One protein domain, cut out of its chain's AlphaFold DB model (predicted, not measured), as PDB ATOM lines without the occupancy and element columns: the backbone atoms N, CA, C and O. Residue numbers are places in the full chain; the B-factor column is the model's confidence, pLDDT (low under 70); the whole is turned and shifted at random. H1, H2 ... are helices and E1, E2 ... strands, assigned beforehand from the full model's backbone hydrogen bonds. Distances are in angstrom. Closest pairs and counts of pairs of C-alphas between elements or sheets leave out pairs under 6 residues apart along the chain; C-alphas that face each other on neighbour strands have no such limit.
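AT A GLANCE: This is residues 2 to 37, 288 to 308 and 550 to 598 of the 662 residues of an uncharacterized protein of Bombyx mori (UniProt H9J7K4). A strongly twisted sheet of four strands has one helix, H2, over one face, with the small hairpin of E4 and E5 at H2's side. From this body a long arm, running out through residues 562 to 574 and coming back through residues 588 to 598, holds the short helices H4 and H5 at its far end and makes the length. The printed part has 106 residues, with five named helices and six named strands in the order H1 E1 E2 H2 E3 E4 E5 E6 H3 H4 H5; the larger sheet is mixed, in the order E1 E2 E6 E3, and the class is mixed, helices and strands. It is only just compact, close to loose, with a radius of gyration of the C-alphas of 15.5 A, and elongated, spanning 50 by 27 by 23 A.

HOW THE PARTS SIT: H1, residues 2 to 6, only grazes the sheet with residues 2 to 3. E1, residues 9 to 13, and E2, residues 19 to 23, form an antiparallel hairpin, with N 10 and O 22 3.0 A apart, within hydrogen-bond range. H2, residues 26 to 36, is on one face of the sheet, two layers, at a height over the sheet of 9.2 A. E3, residues 289 to 293, is an edge strand, as is E1. E4, residues 297 to 299, and E5, residues 302 to 304, are an antiparallel hairpin, with N 299 and O 302 at 2.9 A; the closest C-alphas of H2 and E4, His 28 and Leu 299, are 6.3 A apart. E6, residues 551 to 555, is parallel to E2, with N 554 and O 21 at 2.7 A, and antiparallel to E3, with N 553 and O 291 at 2.8 A. H2 runs slantwise to the strands, at 43 degrees to E3 on the local plane. H3, residues 557 to 561, only grazes the sheet. H4, residues 575 to 578, and H5, residues 583 to 587, touch only at the corner, closest at C-alphas 577 and 585, 5.8 A. Every O i to N i+4 pair is within hydrogen-bond range in H1, H2 and H3; H5 has 0 of 1, but 2 of 2 O i to N i+3 pairs, and H4 is too short for an i+4 pair.

IN THESE COORDINATES: H1 begins at C-alpha 2, (32.857, -20.054, 15.247). E1 is 13.8 A long, E2 13.2 A, H2 14.3 A, E3 13.0 A and E6 12.9 A. H5 ends at C-alpha 587, (38.399, -22.869, 43.392).

THE WHOLE: The C-alphas farthest apart, Lys 17 and Gln 583, are 50.9 A apart. Residues 38 to 287 and 309 to 549 are not printed, with C-alpha gaps of 15.9 A and 6.5 A. The link from H3 to H4 is long. Mean pLDDT of the printed part is 84.4; residues 13 to 19, 305 to 308 and 550 are under 70.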
ATOM      1  N   ARG A   2      33.553 -21.215  15.837       82.88
ATOM      2  CA  ARG A   2      32.857 -20.054  15.247       82.88
ATOM      3  C   ARG A   2      32.282 -19.077  16.281       82.88
ATOM      4  O   ARG A   2      32.441 -17.873  16.124       82.88
ATOM      5  N   HIS A   3      31.750 -19.589  17.393       88.38
ATOM      6  CA  HIS A   3      31.285 -18.773  18.525       88.38
ATOM      7  C   HIS A   3      32.389 -17.920  19.172       88.38
ATOM      8  O   HIS A   3      32.113 -16.811  19.609       88.38
ATOM      9  N   LYS A   4      33.657 -18.366  19.165       86.31
ATOM     10  CA  LYS A   4      34.777 -17.531  19.644       86.31
ATOM     11  C   LYS A   4      35.052 -16.334  18.722       86.31
ATOM     12  O   LYS A   4      35.635 -15.359  19.169       86.31
ATOM     13  N   GLN A   5      34.669 -16.420  17.444       88.62
ATOM     14  CA  GLN A   5      34.885 -15.360  16.452       88.62
ATOM     15  C   GLN A   5      33.691 -14.406  16.347       88.62
ATOM     16  O   GLN A   5      33.885 -13.208  16.193       88.62
ATOM     17  N   LEU A   6      32.469 -14.946  16.377       88.56
ATOM     18  CA  LEU A   6      31.238 -14.199  16.096       88.56
ATOM     19  C   LEU A   6      30.395 -13.911  17.344       88.56
ATOM     20  O   LEU A   6      29.411 -13.184  17.259       88.56
ATOM     21  N   GLY A   7      30.772 -14.475  18.492       88.69
ATOM     22  CA  GLY A   7      30.059 -14.319  19.753       88.69
ATOM     23  C   GLY A   7      29.027 -15.422  20.043       88.69
ATOM     24  O   GLY A   7      28.960 -16.451  19.355       88.69
ATOM     25  N   PRO A   8      28.211 -15.229  21.096       86.25
ATOM     26  CA  PRO A   8      27.314 -16.254  21.636       86.25
ATOM     27  C   PRO A   8      26.112 -16.578  20.738       86.25
ATOM     28  O   PRO A   8      25.452 -17.596  20.945       86.25
ATOM     29  N   ILE A   9      25.823 -15.729  19.750       89.56
ATOM     30  CA  ILE A   9      24.774 -15.929  18.752       89.56
ATOM     31  C   ILE A   9      25.230 -15.403  17.395       89.56
ATOM     32  O   ILE A   9      25.771 -14.305  17.302       89.56
ATOM     33  N   PHE A  10      25.019 -16.186  16.338       86.44
ATOM     34  CA  PHE A  10      25.326 -15.765  14.973       86.44
ATOM     35  C   PHE A  10      24.451 -16.479  13.942       86.44
ATOM     36  O   PHE A  10      23.832 -17.506  14.223       86.44
ATOM     37  N   TYR A  11      24.433 -15.943  12.722       83.94
ATOM     38  CA  TYR A  11      23.818 -16.591  11.570       83.94
ATOM     39  C   TYR A  11      24.876 -17.192  10.657       83.94
ATOM     40  O   TYR A  11      25.880 -16.550  10.355       83.94
ATOM     41  N   GLU A  12      24.610 -18.387  10.144       77.94
ATOM     42  CA  GLU A  12      25.451 -19.000   9.121       77.94
ATOM     43  C   GLU A  12      24.601 -19.779   8.118       77.94
ATOM     44  O   GLU A  12      23.512 -20.265   8.425       77.94
ATOM     45  N   ARG A  13      25.078 -19.842   6.875       69.75
ATOM     46  CA  ARG A  13      24.444 -20.600   5.794       69.75
ATOM     47  C   ARG A  13      25.319 -21.814   5.511       69.75
ATOM     48  O   ARG A  13      26.399 -21.662   4.949       69.75
ATOM     49  N   LEU A  14      24.864 -23.000   5.904       56.47
ATOM     50  CA  LEU A  14      25.533 -24.261   5.577       56.47
ATOM     51  C   LEU A  14      24.913 -24.833   4.297       56.47
ATOM     52  O   LEU A  14      23.693 -24.947   4.215       56.47
ATOM     53  N   THR A  15      25.761 -25.115   3.296       42.47
ATOM     54  CA  THR A  15      25.445 -25.827   2.034       42.47
ATOM     55  C   THR A  15      24.020 -25.603   1.514       42.47
ATOM     56  O   THR A  15      23.171 -26.484   1.568       42.47
ATOM     57  N   GLY A  16      23.746 -24.395   1.012       48.84
ATOM     58  CA  GLY A  16      22.434 -24.019   0.484       48.84
ATOM     59  C   GLY A  16      22.050 -22.578   0.819       48.84
ATOM     60  O   GLY A  16      22.904 -21.732   1.078       48.84
ATOM     61  N   LYS A  17      20.744 -22.285   0.782       47.00
ATOM     62  CA  LYS A  17      20.177 -20.949   1.064       47.00
ATOM     63  C   LYS A  17      19.537 -20.825   2.453       47.00
ATOM     64  O   LYS A  17      19.055 -19.743   2.786       47.00
ATOM     65  N   THR A  18      19.529 -21.891   3.252       54.09
ATOM     66  CA  THR A  18      18.892 -21.901   4.574       54.09
ATOM     67  C   THR A  18      19.757 -21.144   5.580       54.09
ATOM     68  O   THR A  18      20.930 -21.461   5.777       54.09
ATOM     69  N   LYS A  19      19.186 -20.102   6.192       69.81
ATOM     70  CA  LYS A  19      19.818 -19.316   7.258       69.81
ATOM     71  C   LYS A  19      19.624 -20.078   8.570       69.81
ATOM     72  O   LYS A  19      18.490 -20.256   8.998       69.81
ATOM     73  N   LEU A  20      20.713 -20.542   9.174       79.44
ATOM     74  CA  LEU A  20      20.705 -21.222  10.467       79.44
ATOM     75  C   LEU A  20      21.134 -20.233  11.551       79.44
ATOM     76  O   LEU A  20      22.087 -19.475  11.350       79.44
ATOM     77  N   VAL A  21      20.436 -20.235  12.684       88.44
ATOM     78  CA  VAL A  21      20.818 -19.442  13.862       88.44
ATOM     79  C   VAL A  21      21.584 -20.339  14.809       88.44
ATOM     80  O   VAL A  21      21.049 -21.349  15.245       88.44
ATOM     81  N   PHE A  22      22.809 -19.981  15.155       90.19
ATOM     82  CA  PHE A  22      23.601 -20.711  16.137       90.19
ATOM     83  C   PHE A  22      23.601 -19.956  17.454       90.19
ATOM     84  O   PHE A  22      23.848 -18.753  17.464       90.19
ATOM     85  N   ILE A  23      23.364 -20.659  18.560       92.69
ATOM     86  CA  ILE A  23      23.412 -20.109  19.918       92.69
ATOM     87  C   ILE A  23      24.290 -20.981  20.815       92.69
ATOM     88  O   ILE A  23      24.226 -22.205  20.743       92.69
ATOM     89  N   SER A  24      25.092 -20.366  21.677       92.75
ATOM     90  CA  SER A  24      25.882 -21.067  22.703       92.75
ATOM     91  C   SER A  24      25.645 -20.541  24.114       92.75
ATOM     92  O   SER A  24      26.110 -21.150  25.069       92.75
ATOM     93  N   ASP A  25      24.929 -19.428  24.270       90.94
ATOM     94  CA  ASP A  25      24.633 -18.873  25.588       90.94
ATOM     95  C   ASP A  25      23.555 -19.703  26.326       90.94
ATOM     96  O   ASP A  25      22.491 -19.983  25.754       90.94
ATOM     97  N   PRO A  26      23.782 -20.095  27.595       91.12
ATOM     98  CA  PRO A  26      22.833 -20.891  28.376       91.12
ATOM     99  C   PRO A  26      21.470 -20.230  28.579       91.12
ATOM    100  O   PRO A  26      20.457 -20.933  28.644       91.12
ATOM    101  N   THR A  27      21.416 -18.903  28.673       89.69
ATOM    102  CA  THR A  27      20.166 -18.159  28.869       89.69
ATOM    103  C   THR A  27      19.317 -18.214  27.605       89.69
ATOM    104  O   THR A  27      18.127 -18.532  27.666       89.69
ATOM    105  N   HIS A  28      19.939 -18.011  26.442       90.12
ATOM    106  CA  HIS A  28      19.295 -18.177  25.143       90.12
ATOM    107  C   HIS A  28      18.818 -19.616  24.918       90.12
ATOM    108  O   HIS A  28      17.671 -19.820  24.520       90.12
ATOM    109  N   MET A  29      19.644 -20.622  25.225       90.75
ATOM    110  CA  MET A  29      19.240 -22.029  25.108       90.75
ATOM    111  C   MET A  29      18.037 -22.351  26.000       90.75
ATOM    112  O   MET A  29      17.086 -22.991  25.556       90.75
ATOM    113  N   LYS A  30      18.034 -21.872  27.249       87.62
ATOM    114  CA  LYS A  30      16.897 -22.054  28.158       87.62
ATOM    115  C   LYS A  30      15.631 -21.387  27.619       87.62
ATOM    116  O   LYS A  30      14.574 -22.012  27.643       87.62
ATOM    117  N   SER A  31      15.737 -20.156  27.111       87.88
ATOM    118  CA  SER A  31      14.602 -19.448  26.509       87.88
ATOM    119  C   SER A  31      14.054 -20.191  25.287       87.88
ATOM    120  O   SER A  31      12.844 -20.388  25.182       87.88
ATOM    121  N   LEU A  32      14.937 -20.699  24.418       89.00
ATOM    122  CA  LEU A  32      14.565 -21.498  23.250       89.00
ATOM    123  C   LEU A  32      13.683 -22.695  23.633       89.00
ATOM    124  O   LEU A  32      12.585 -22.841  23.100       89.00
ATOM    125  N   PHE A  33      14.150 -23.527  24.569       88.19
ATOM    126  CA  PHE A  33      13.477 -24.780  24.929       88.19
ATOM    127  C   PHE A  33      12.269 -24.616  25.858       88.19
ATOM    128  O   PHE A  33      11.493 -25.554  25.998       88.19
ATOM    129  N   LEU A  34      12.117 -23.484  26.546       84.25
ATOM    130  CA  LEU A  34      11.005 -23.284  27.484       84.25
ATOM    131  C   LEU A  34       9.929 -22.343  26.974       84.25
ATOM    132  O   LEU A  34       8.753 -22.566  27.243       84.25
ATOM    133  N   ASN A  35      10.332 -21.295  26.262       83.12
ATOM    134  CA  ASN A  35       9.451 -20.172  25.973       83.12
ATOM    135  C   ASN A  35       9.126 -20.075  24.480       83.12
ATOM    136  O   ASN A  35       8.042 -19.620  24.122       83.12
ATOM    137  N   LEU A  36      10.056 -20.481  23.607       85.56
ATOM    138  CA  LEU A  36       9.975 -20.181  22.173       85.56
ATOM    139  C   LEU A  36       9.576 -21.377  21.299       85.56
ATOM    140  O   LEU A  36       9.005 -21.174  20.230       85.56
ATOM    141  N   GLU A  37       9.832 -22.615  21.735       82.94
ATOM    142  CA  GLU A  37       9.536 -23.823  20.944       82.94
ATOM    143  C   GLU A  37       8.032 -24.111  20.746       82.94
ATOM    144  O   GLU A  37       7.661 -24.887  19.866       82.94
ATOM    145  N   PHE A 288      25.088 -30.741  19.090       90.50
ATOM    146  CA  PHE A 288      24.129 -29.687  18.791       90.50
ATOM    147  C   PHE A 288      22.697 -30.174  19.029       90.50
ATOM    148  O   PHE A 288      22.390 -31.347  18.821       90.50
ATOM    149  N   LEU A 289      21.806 -29.260  19.407       91.25
ATOM    150  CA  LEU A 289      20.363 -29.498  19.473       91.25
ATOM    151  C   LEU A 289      19.645 -28.522  18.550       91.25
ATOM    152  O   LEU A 289      19.989 -27.345  18.520       91.25
ATOM    153  N   THR A 290      18.636 -28.987  17.819       90.00
ATOM    154  CA  THR A 290      17.942 -28.160  16.826       90.00
ATOM    155  C   THR A 290      16.493 -27.901  17.219       90.00
ATOM    156  O   THR A 290      15.836 -28.741  17.843       90.00
ATOM    157  N   ARG A 291      15.988 -26.719  16.867       88.88
ATOM    158  CA  ARG A 291      14.576 -26.342  16.978       88.88
ATOM    159  C   ARG A 291      14.146 -25.540  15.765       88.88
ATOM    160  O   ARG A 291      14.930 -24.761  15.239       88.88
ATOM    161  N   ILE A 292      12.901 -25.722  15.350       84.88
ATOM    162  CA  ILE A 292      12.253 -24.892  14.338       84.88
ATOM    163  C   ILE A 292      11.238 -24.025  15.071       84.88
ATOM    164  O   ILE A 292      10.309 -24.540  15.692       84.88
ATOM    165  N   LEU A 293      11.459 -22.715  15.048       81.50
ATOM    166  CA  LEU A 293      10.586 -21.763  15.725       81.50
ATOM    167  C   LEU A 293       9.275 -21.598  14.943       81.50
ATOM    168  O   LEU A 293       9.347 -21.342  13.742       81.50
ATOM    169  N   PRO A 294       8.100 -21.701  15.599       71.19
ATOM    170  CA  PRO A 294       6.800 -21.647  14.924       71.19
ATOM    171  C   PRO A 294       6.368 -20.227  14.532       71.19
ATOM    172  O   PRO A 294       5.426 -20.053  13.765       71.19
ATOM    173  N   LYS A 295       7.007 -19.206  15.110       71.88
ATOM    174  CA  LYS A 295       6.727 -17.790  14.866       71.88
ATOM    175  C   LYS A 295       7.975 -16.951  15.096       71.88
ATOM    176  O   LYS A 295       8.905 -17.388  15.781       71.88
ATOM    177  N   GLN A 296       7.968 -15.736  14.557       71.75
ATOM    178  CA  GLN A 296       8.981 -14.734  14.863       71.75
ATOM    179  C   GLN A 296       9.070 -14.526  16.377       71.75
ATOM    180  O   GLN A 296       8.059 -14.439  17.080       71.75
ATOM    181  N   CYS A 297      10.293 -14.486  16.893       72.56
ATOM    182  CA  CYS A 297      10.529 -14.292  18.312       72.56
ATOM    183  C   CYS A 297      11.804 -13.500  18.565       72.56
ATOM    184  O   CYS A 297      12.686 -13.391  17.712       72.56
ATOM    185  N   VAL A 298      11.872 -12.944  19.768       77.25
ATOM    186  CA  VAL A 298      13.034 -12.222  20.267       77.25
ATOM    187  C   VAL A 298      13.852 -13.173  21.133       77.25
ATOM    188  O   VAL A 298      13.320 -13.811  22.043       77.25
ATOM    189  N   LEU A 299      15.147 -13.273  20.845       77.62
ATOM    190  CA  LEU A 299      16.105 -14.043  21.626       77.62
ATOM    191  C   LEU A 299      17.230 -13.113  22.088       77.62
ATOM    192  O   LEU A 299      18.099 -12.734  21.304       77.62
ATOM    193  N   GLY A 300      17.185 -12.713  23.361       71.81
ATOM    194  CA  GLY A 300      18.059 -11.654  23.873       71.81
ATOM    195  C   GLY A 300      17.728 -10.312  23.202       71.81
ATOM    196  O   GLY A 300      16.551  -9.971  23.127       71.81
ATOM    197  N   PRO A 301      18.717  -9.555  22.688       72.38
ATOM    198  CA  PRO A 301      18.468  -8.330  21.924       72.38
ATOM    199  C   PRO A 301      18.153  -8.585  20.436       72.38
ATOM    200  O   PRO A 301      17.995  -7.633  19.676       72.38
ATOM    201  N   TYR A 302      18.104  -9.845  19.986       77.12
ATOM    202  CA  TYR A 302      17.997 -10.185  18.568       77.12
ATOM    203  C   TYR A 302      16.572 -10.578  18.184       77.12
ATOM    204  O   TYR A 302      15.988 -11.493  18.767       77.12
ATOM    205  N   LEU A 303      16.039  -9.938  17.144       76.94
ATOM    206  CA  LEU A 303      14.812 -10.362  16.479       76.94
ATOM    207  C   LEU A 303      15.145 -11.477  15.481       76.94
ATOM    208  O   LEU A 303      15.860 -11.257  14.504       76.94
ATOM    209  N   LEU A 304      14.658 -12.692  15.732       70.56
ATOM    210  CA  LEU A 304      14.922 -13.833  14.861       70.56
ATOM    211  C   LEU A 304      13.974 -13.815  13.660       70.56
ATOM    212  O   LEU A 304      12.833 -14.266  13.740       70.56
ATOM    213  N   GLU A 305      14.477 -13.290  12.545       56.59
ATOM    214  CA  GLU A 305      13.801 -13.294  11.245       56.59
ATOM    215  C   GLU A 305      13.697 -14.700  10.624       56.59
ATOM    216  O   GLU A 305      14.424 -15.630  10.989       56.59
ATOM    217  N   GLU A 306      12.795 -14.829   9.651       54.41
ATOM    218  CA  GLU A 306      12.385 -16.063   8.974       54.41
ATOM    219  C   GLU A 306      13.548 -16.901   8.392       54.41
ATOM    220  O   GLU A 306      14.335 -16.448   7.552       54.41
ATOM    221  N   GLY A 307      13.614 -18.177   8.793       48.16
ATOM    222  CA  GLY A 307      14.330 -19.229   8.072       48.16
ATOM    223  C   GLY A 307      13.429 -19.849   7.006       48.16
ATOM    224  O   GLY A 307      12.370 -20.388   7.306       48.16
ATOM    225  N   ARG A 308      13.832 -19.754   5.738       44.09
ATOM    226  CA  ARG A 308      13.049 -20.256   4.600       44.09
ATOM    227  C   ARG A 308      13.416 -21.712   4.303       44.09
ATOM    228  O   ARG A 308      14.559 -21.975   3.925       44.09
ATOM    229  N   GLN A 550       9.554 -20.626   9.843       59.50
ATOM    230  CA  GLN A 550      10.341 -21.788  10.257       59.50
ATOM    231  C   GLN A 550      11.810 -21.410  10.413       59.50
ATOM    232  O   GLN A 550      12.660 -21.870   9.660       59.50
ATOM    233  N   THR A 551      12.143 -20.577  11.398       71.88
ATOM    234  CA  THR A 551      13.549 -20.240  11.673       71.88
ATOM    235  C   THR A 551      14.238 -21.398  12.402       71.88
ATOM    236  O   THR A 551      13.895 -21.665  13.559       71.88
ATOM    237  N   PRO A 552      15.198 -22.103  11.769       81.19
ATOM    238  CA  PRO A 552      15.944 -23.162  12.428       81.19
ATOM    239  C   PRO A 552      17.007 -22.559  13.353       81.19
ATOM    240  O   PRO A 552      17.874 -21.791  12.930       81.19
ATOM    241  N   VAL A 553      16.956 -22.948  14.621       88.25
ATOM    242  CA  VAL A 553      17.920 -22.581  15.657       88.25
ATOM    243  C   VAL A 553      18.696 -23.821  16.081       88.25
ATOM    244  O   VAL A 553      18.122 -24.888  16.299       88.25
ATOM    245  N   ILE A 554      20.008 -23.670  16.206       90.25
ATOM    246  CA  ILE A 554      20.972 -24.692  16.587       90.25
ATOM    247  C   ILE A 554      21.641 -24.248  17.887       90.25
ATOM    248  O   ILE A 554      22.391 -23.276  17.925       90.25
ATOM    249  N   ALA A 555      21.371 -24.977  18.962       92.06
ATOM    250  CA  ALA A 555      22.039 -24.822  20.244       92.06
ATOM    251  C   ALA A 555      23.338 -25.642  20.263       92.06
ATOM    252  O   ALA A 555      23.310 -26.871  20.187       92.06
ATOM    253  N   SER A 556      24.475 -24.958  20.370       93.56
ATOM    254  CA  SER A 556      25.833 -25.507  20.328       93.56
ATOM    255  C   SER A 556      26.278 -26.057  21.684       93.56
ATOM    256  O   SER A 556      27.099 -25.453  22.379       93.56
ATOM    257  N   ILE A 557      25.763 -27.233  22.053       93.88
ATOM    258  CA  ILE A 557      25.984 -27.865  23.365       93.88
ATOM    259  C   ILE A 557      27.463 -28.155  23.634       93.88
ATOM    260  O   ILE A 557      27.953 -27.837  24.716       93.88
ATOM    261  N   TYR A 558      28.191 -28.690  22.649       92.62
ATOM    262  CA  TYR A 558      29.626 -28.971  22.789       92.62
ATOM    263  C   TYR A 558      30.443 -27.708  23.088       92.62
ATOM    264  O   TYR A 558      31.345 -27.728  23.924       92.62
ATOM    265  N   THR A 559      30.108 -26.603  22.411       93.12
ATOM    266  CA  THR A 559      30.788 -25.314  22.596       93.12
ATOM    267  C   THR A 559      30.457 -24.724  23.961       93.12
ATOM    268  O   THR A 559      31.363 -24.386  24.711       93.12
ATOM    269  N   SER A 560      29.168 -24.649  24.301       94.44
ATOM    270  CA  SER A 560      28.693 -24.082  25.567       94.44
ATOM    271  C   SER A 560      29.249 -24.828  26.785       94.44
ATOM    272  O   SER A 560      29.648 -24.208  27.771       94.44
ATOM    273  N   GLY A 561      29.334 -26.161  26.699       94.62
ATOM    274  CA  GLY A 561      29.914 -27.010  27.737       94.62
ATOM    275  C   GLY A 561      31.415 -26.800  27.955       94.62
ATOM    276  O   GLY A 561      31.895 -27.137  29.031       94.62
ATOM    277  N   ARG A 562      32.136 -26.234  26.978       93.81
ATOM    278  CA  ARG A 562      33.585 -25.941  27.003       93.81
ATOM    279  C   ARG A 562      33.924 -24.457  27.079       93.81
ATOM    280  O   ARG A 562      35.066 -24.064  26.858       93.81
ATOM    281  N   ASP A 563      32.936 -23.620  27.346       94.00
ATOM    282  CA  ASP A 563      33.183 -22.198  27.510       94.00
ATOM    283  C   ASP A 563      33.690 -21.916  28.931       94.00
ATOM    284  O   ASP A 563      33.013 -22.247  29.906       94.00
ATOM    285  N   GLU A 564      34.860 -21.284  29.055       94.12
ATOM    286  CA  GLU A 564      35.434 -20.857  30.344       94.12
ATOM    287  C   GLU A 564      34.542 -19.837  31.072       94.12
ATOM    288  O   GLU A 564      34.596 -19.722  32.299       94.12
ATOM    289  N   GLN A 565      33.668 -19.128  30.345       93.19
ATOM    290  CA  GLN A 565      32.654 -18.258  30.950       93.19
ATOM    291  C   GLN A 565      31.574 -19.058  31.694       93.19
ATOM    292  O   GLN A 565      31.006 -18.576  32.670       93.19
ATOM    293  N   ASN A 566      31.314 -20.299  31.271       94.62
ATOM    294  CA  ASN A 566      30.310 -21.173  31.876       94.62
ATOM    295  C   ASN A 566      30.913 -22.150  32.893       94.62
ATOM    296  O   ASN A 566      30.280 -22.458  33.906       94.62
ATOM    297  N   PHE A 567      32.118 -22.658  32.627       96.69
ATOM    298  CA  PHE A 567      32.792 -23.658  33.449       96.69
ATOM    299  C   PHE A 567      34.268 -23.307  33.607       96.69
ATOM    300  O   PHE A 567      35.014 -23.397  32.645       96.69
ATOM    301  N   SER A 568      34.719 -22.997  34.825       96.44
ATOM    302  CA  SER A 568      36.155 -22.832  35.085       96.44
ATOM    303  C   SER A 568      36.913 -24.123  34.791       96.44
ATOM    304  O   SER A 568      36.461 -25.200  35.212       96.44
ATOM    305  N   LYS A 569      38.070 -24.005  34.126       95.75
ATOM    306  CA  LYS A 569      38.885 -25.139  33.663       95.75
ATOM    307  C   LYS A 569      38.035 -26.052  32.772       95.75
ATOM    308  O   LYS A 569      37.877 -27.244  33.045       95.75
ATOM    309  N   ALA A 570      37.412 -25.460  31.757       95.25
ATOM    310  CA  ALA A 570      36.349 -26.056  30.958       95.25
ATOM    311  C   ALA A 570      36.811 -27.320  30.220       95.25
ATOM    312  O   ALA A 570      36.037 -28.263  30.071       95.25
ATOM    313  N   ASP A 571      38.070 -27.388  29.803       94.50
ATOM    314  CA  ASP A 571      38.603 -28.552  29.089       94.50
ATOM    315  C   ASP A 571      39.087 -29.680  30.022       94.50
ATOM    316  O   ASP A 571      39.392 -30.774  29.554       94.50
ATOM    317  N   GLN A 572      39.111 -29.460  31.344       95.06
ATOM    318  CA  GLN A 572      39.514 -30.479  32.316       95.06
ATOM    319  C   GLN A 572      38.338 -31.359  32.749       95.06
ATOM    320  O   GLN A 572      37.204 -30.897  32.904       95.06
ATOM    321  N   PHE A 573      38.627 -32.635  32.997       95.56
ATOM    322  CA  PHE A 573      37.669 -33.605  33.517       95.56
ATOM    323  C   PHE A 573      37.615 -33.532  35.047       95.56
ATOM    324  O   PHE A 573      38.443 -34.127  35.730       95.56
ATOM    325  N   LEU A 574      36.653 -32.777  35.590       95.50
ATOM    326  CA  LEU A 574      36.559 -32.482  37.025       95.50
ATOM    327  C   LEU A 574      35.182 -32.876  37.595       95.50
ATOM    328  O   LEU A 574      34.342 -32.001  37.814       95.50
ATOM    329  N   PRO A 575      34.910 -34.171  37.861       95.69
ATOM    330  CA  PRO A 575      33.602 -34.638  38.335       95.69
ATOM    331  C   PRO A 575      33.097 -33.939  39.602       95.69
ATOM    332  O   PRO A 575      31.901 -33.660  39.715       95.69
ATOM    333  N   TYR A 576      33.994 -33.580  40.524       94.00
ATOM    334  CA  TYR A 576      33.640 -32.885  41.765       94.00
ATOM    335  C   TYR A 576      32.899 -31.557  41.552       94.00
ATOM    336  O   TYR A 576      32.187 -31.112  42.449       94.00
ATOM    337  N   ARG A 577      32.972 -30.930  40.361       95.06
ATOM    338  CA  ARG A 577      32.230 -29.686  40.070       95.06
ATOM    339  C   ARG A 577      30.716 -29.832  40.265       95.06
ATOM    340  O   ARG A 577      30.018 -28.864  40.588       95.06
ATOM    341  N   TRP A 578      30.207 -31.048  40.075       94.44
ATOM    342  CA  TRP A 578      28.789 -31.380  40.189       94.44
ATOM    343  C   TRP A 578      28.346 -31.645  41.626       94.44
ATOM    344  O   TRP A 578      27.143 -31.611  41.897       94.44
ATOM    345  N   ASP A 579      29.288 -31.859  42.542       91.88
ATOM    346  CA  ASP A 579      29.016 -31.925  43.969       91.88
ATOM    347  C   ASP A 579      28.838 -30.502  44.519       91.88
ATOM    348  O   ASP A 579      29.509 -29.561  44.097       91.88
ATOM    349  N   ARG A 580      27.863 -30.289  45.402       87.44
ATOM    350  CA  ARG A 580      27.663 -28.991  46.067       87.44
ATOM    351  C   ARG A 580      28.494 -28.865  47.339       87.44
ATOM    352  O   ARG A 580      28.762 -27.740  47.743       87.44
ATOM    353  N   ASN A 581      28.888 -29.990  47.926       89.81
ATOM    354  CA  ASN A 581      29.539 -30.059  49.228       89.81
ATOM    355  C   ASN A 581      31.062 -30.246  49.119       89.81
ATOM    356  O   ASN A 581      31.754 -30.141  50.130       89.81
ATOM    357  N   ASP A 582      31.593 -30.503  47.920       90.44
ATOM    358  CA  ASP A 582      33.033 -30.665  47.709       90.44
ATOM    359  C   ASP A 582      33.777 -29.331  47.886       90.44
ATOM    360  O   ASP A 582      33.445 -28.319  47.261       90.44
ATOM    361  N   GLN A 583      34.798 -29.326  48.744       91.00
ATOM    362  CA  GLN A 583      35.551 -28.120  49.089       91.00
ATOM    363  C   GLN A 583      36.331 -27.543  47.902       91.00
ATOM    364  O   GLN A 583      36.442 -26.321  47.804       91.00
ATOM    365  N   ARG A 584      36.792 -28.391  46.969       92.44
ATOM    366  CA  ARG A 584      37.541 -27.989  45.761       92.44
ATOM    367  C   ARG A 584      36.712 -27.098  44.843       92.44
ATOM    368  O   ARG A 584      37.242 -26.351  44.028       92.44
ATOM    369  N   LYS A 585      35.382 -27.130  44.981       90.44
ATOM    370  CA  LYS A 585      34.477 -26.264  44.224       90.44
ATOM    371  C   LYS A 585      34.683 -24.778  44.508       90.44
ATOM    372  O   LYS A 585      34.363 -23.970  43.644       90.44
ATOM    373  N   LYS A 586      35.227 -24.417  45.676       88.25
ATOM    374  CA  LYS A 586      35.573 -23.024  46.006       88.25
ATOM    375  C   LYS A 586      36.589 -22.431  45.023       88.25
ATOM    376  O   LYS A 586      36.570 -21.225  44.809       88.25
ATOM    377  N   ASP A 587      37.396 -23.276  44.381       89.38
ATOM    378  CA  ASP A 587      38.399 -22.869  43.392       89.38
ATOM    379  C   ASP A 587      37.810 -22.684  41.979       89.38
ATOM    380  O   ASP A 587      38.516 -22.289  41.047       89.38
ATOM    381  N   LEU A 588      36.522 -22.991  41.784       91.81
ATOM    382  CA  LEU A 588      35.818 -22.844  40.512       91.81
ATOM    383  C   LEU A 588      34.965 -21.571  40.538       91.81
ATOM    384  O   LEU A 588      33.910 -21.531  41.167       91.81
ATOM    385  N   VAL A 589      35.406 -20.545  39.809       91.62
ATOM    386  CA  VAL A 589      34.715 -19.246  39.717       91.62
ATOM    387  C   VAL A 589      33.399 -19.364  38.940       91.62
ATOM    388  O   VAL A 589      32.374 -18.837  39.363       91.62
ATOM    389  N   ASN A 590      33.414 -20.100  37.826       92.31
ATOM    390  CA  ASN A 590      32.284 -20.256  36.915       92.31
ATOM    391  C   ASN A 590      31.773 -21.699  36.932       92.31
ATOM    392  O   ASN A 590      32.520 -22.654  36.689       92.31
ATOM    393  N   HIS A 591      30.476 -21.859  37.189       93.88
ATOM    394  CA  HIS A 591      29.788 -23.139  37.076       93.88
ATOM    395  C   HIS A 591      28.306 -22.924  36.752       93.88
ATOM    396  O   HIS A 591      27.490 -22.687  37.646       93.88
ATOM    397  N   VAL A 592      27.957 -23.045  35.469       94.06
ATOM    398  CA  VAL A 592      26.596 -22.863  34.948       94.06
ATOM    399  C   VAL A 592      26.036 -24.210  34.461       94.06
ATOM    400  O   VAL A 592      26.192 -24.557  33.292       94.06
ATOM    401  N   PRO A 593      25.336 -24.995  35.309       91.00
ATOM    402  CA  PRO A 593      24.794 -26.305  34.930       91.00
ATOM    403  C   PRO A 593      23.927 -26.308  33.666       91.00
ATOM    404  O   PRO A 593      23.929 -27.285  32.929       91.00
ATOM    405  N   SER A 594      23.191 -25.223  33.403       89.25
ATOM    406  CA  SER A 594      22.335 -25.081  32.218       89.25
ATOM    407  C   SER A 594      23.101 -24.863  30.911       89.25
ATOM    408  O   SER A 594      22.492 -24.917  29.848       89.25
ATOM    409  N   ALA A 595      24.416 -24.630  30.968       92.06
ATOM    410  CA  ALA A 595      25.276 -24.520  29.792       92.06
ATOM    411  C   ALA A 595      25.606 -25.878  29.159       92.06
ATOM    412  O   ALA A 595      26.171 -25.926  28.069       92.06
ATOM    413  N   THR A 596      25.223 -26.988  29.793       92.19
ATOM    414  CA  THR A 596      25.256 -28.316  29.182       92.19
ATOM    415  C   THR A 596      23.885 -28.976  29.285       92.19
ATOM    416  O   THR A 596      23.270 -29.036  30.348       92.19
ATOM    417  N   LEU A 597      23.375 -29.452  28.149       92.50
ATOM    418  CA  LEU A 597      22.047 -30.055  28.034       92.50
ATOM    419  C   LEU A 597      22.139 -31.368  27.240       92.50
ATOM    420  O   LEU A 597      21.540 -31.473  26.170       92.50
ATOM    421  N   PRO A 598      22.856 -32.395  27.741       92.69
ATOM    422  CA  PRO A 598      23.103 -33.630  26.987       92.69
ATOM    423  C   PRO A 598      21.820 -34.410  26.658       92.69
ATOM    424  O   PRO A 598      21.789 -35.198  25.720       92.69
TER     425      PRO A 598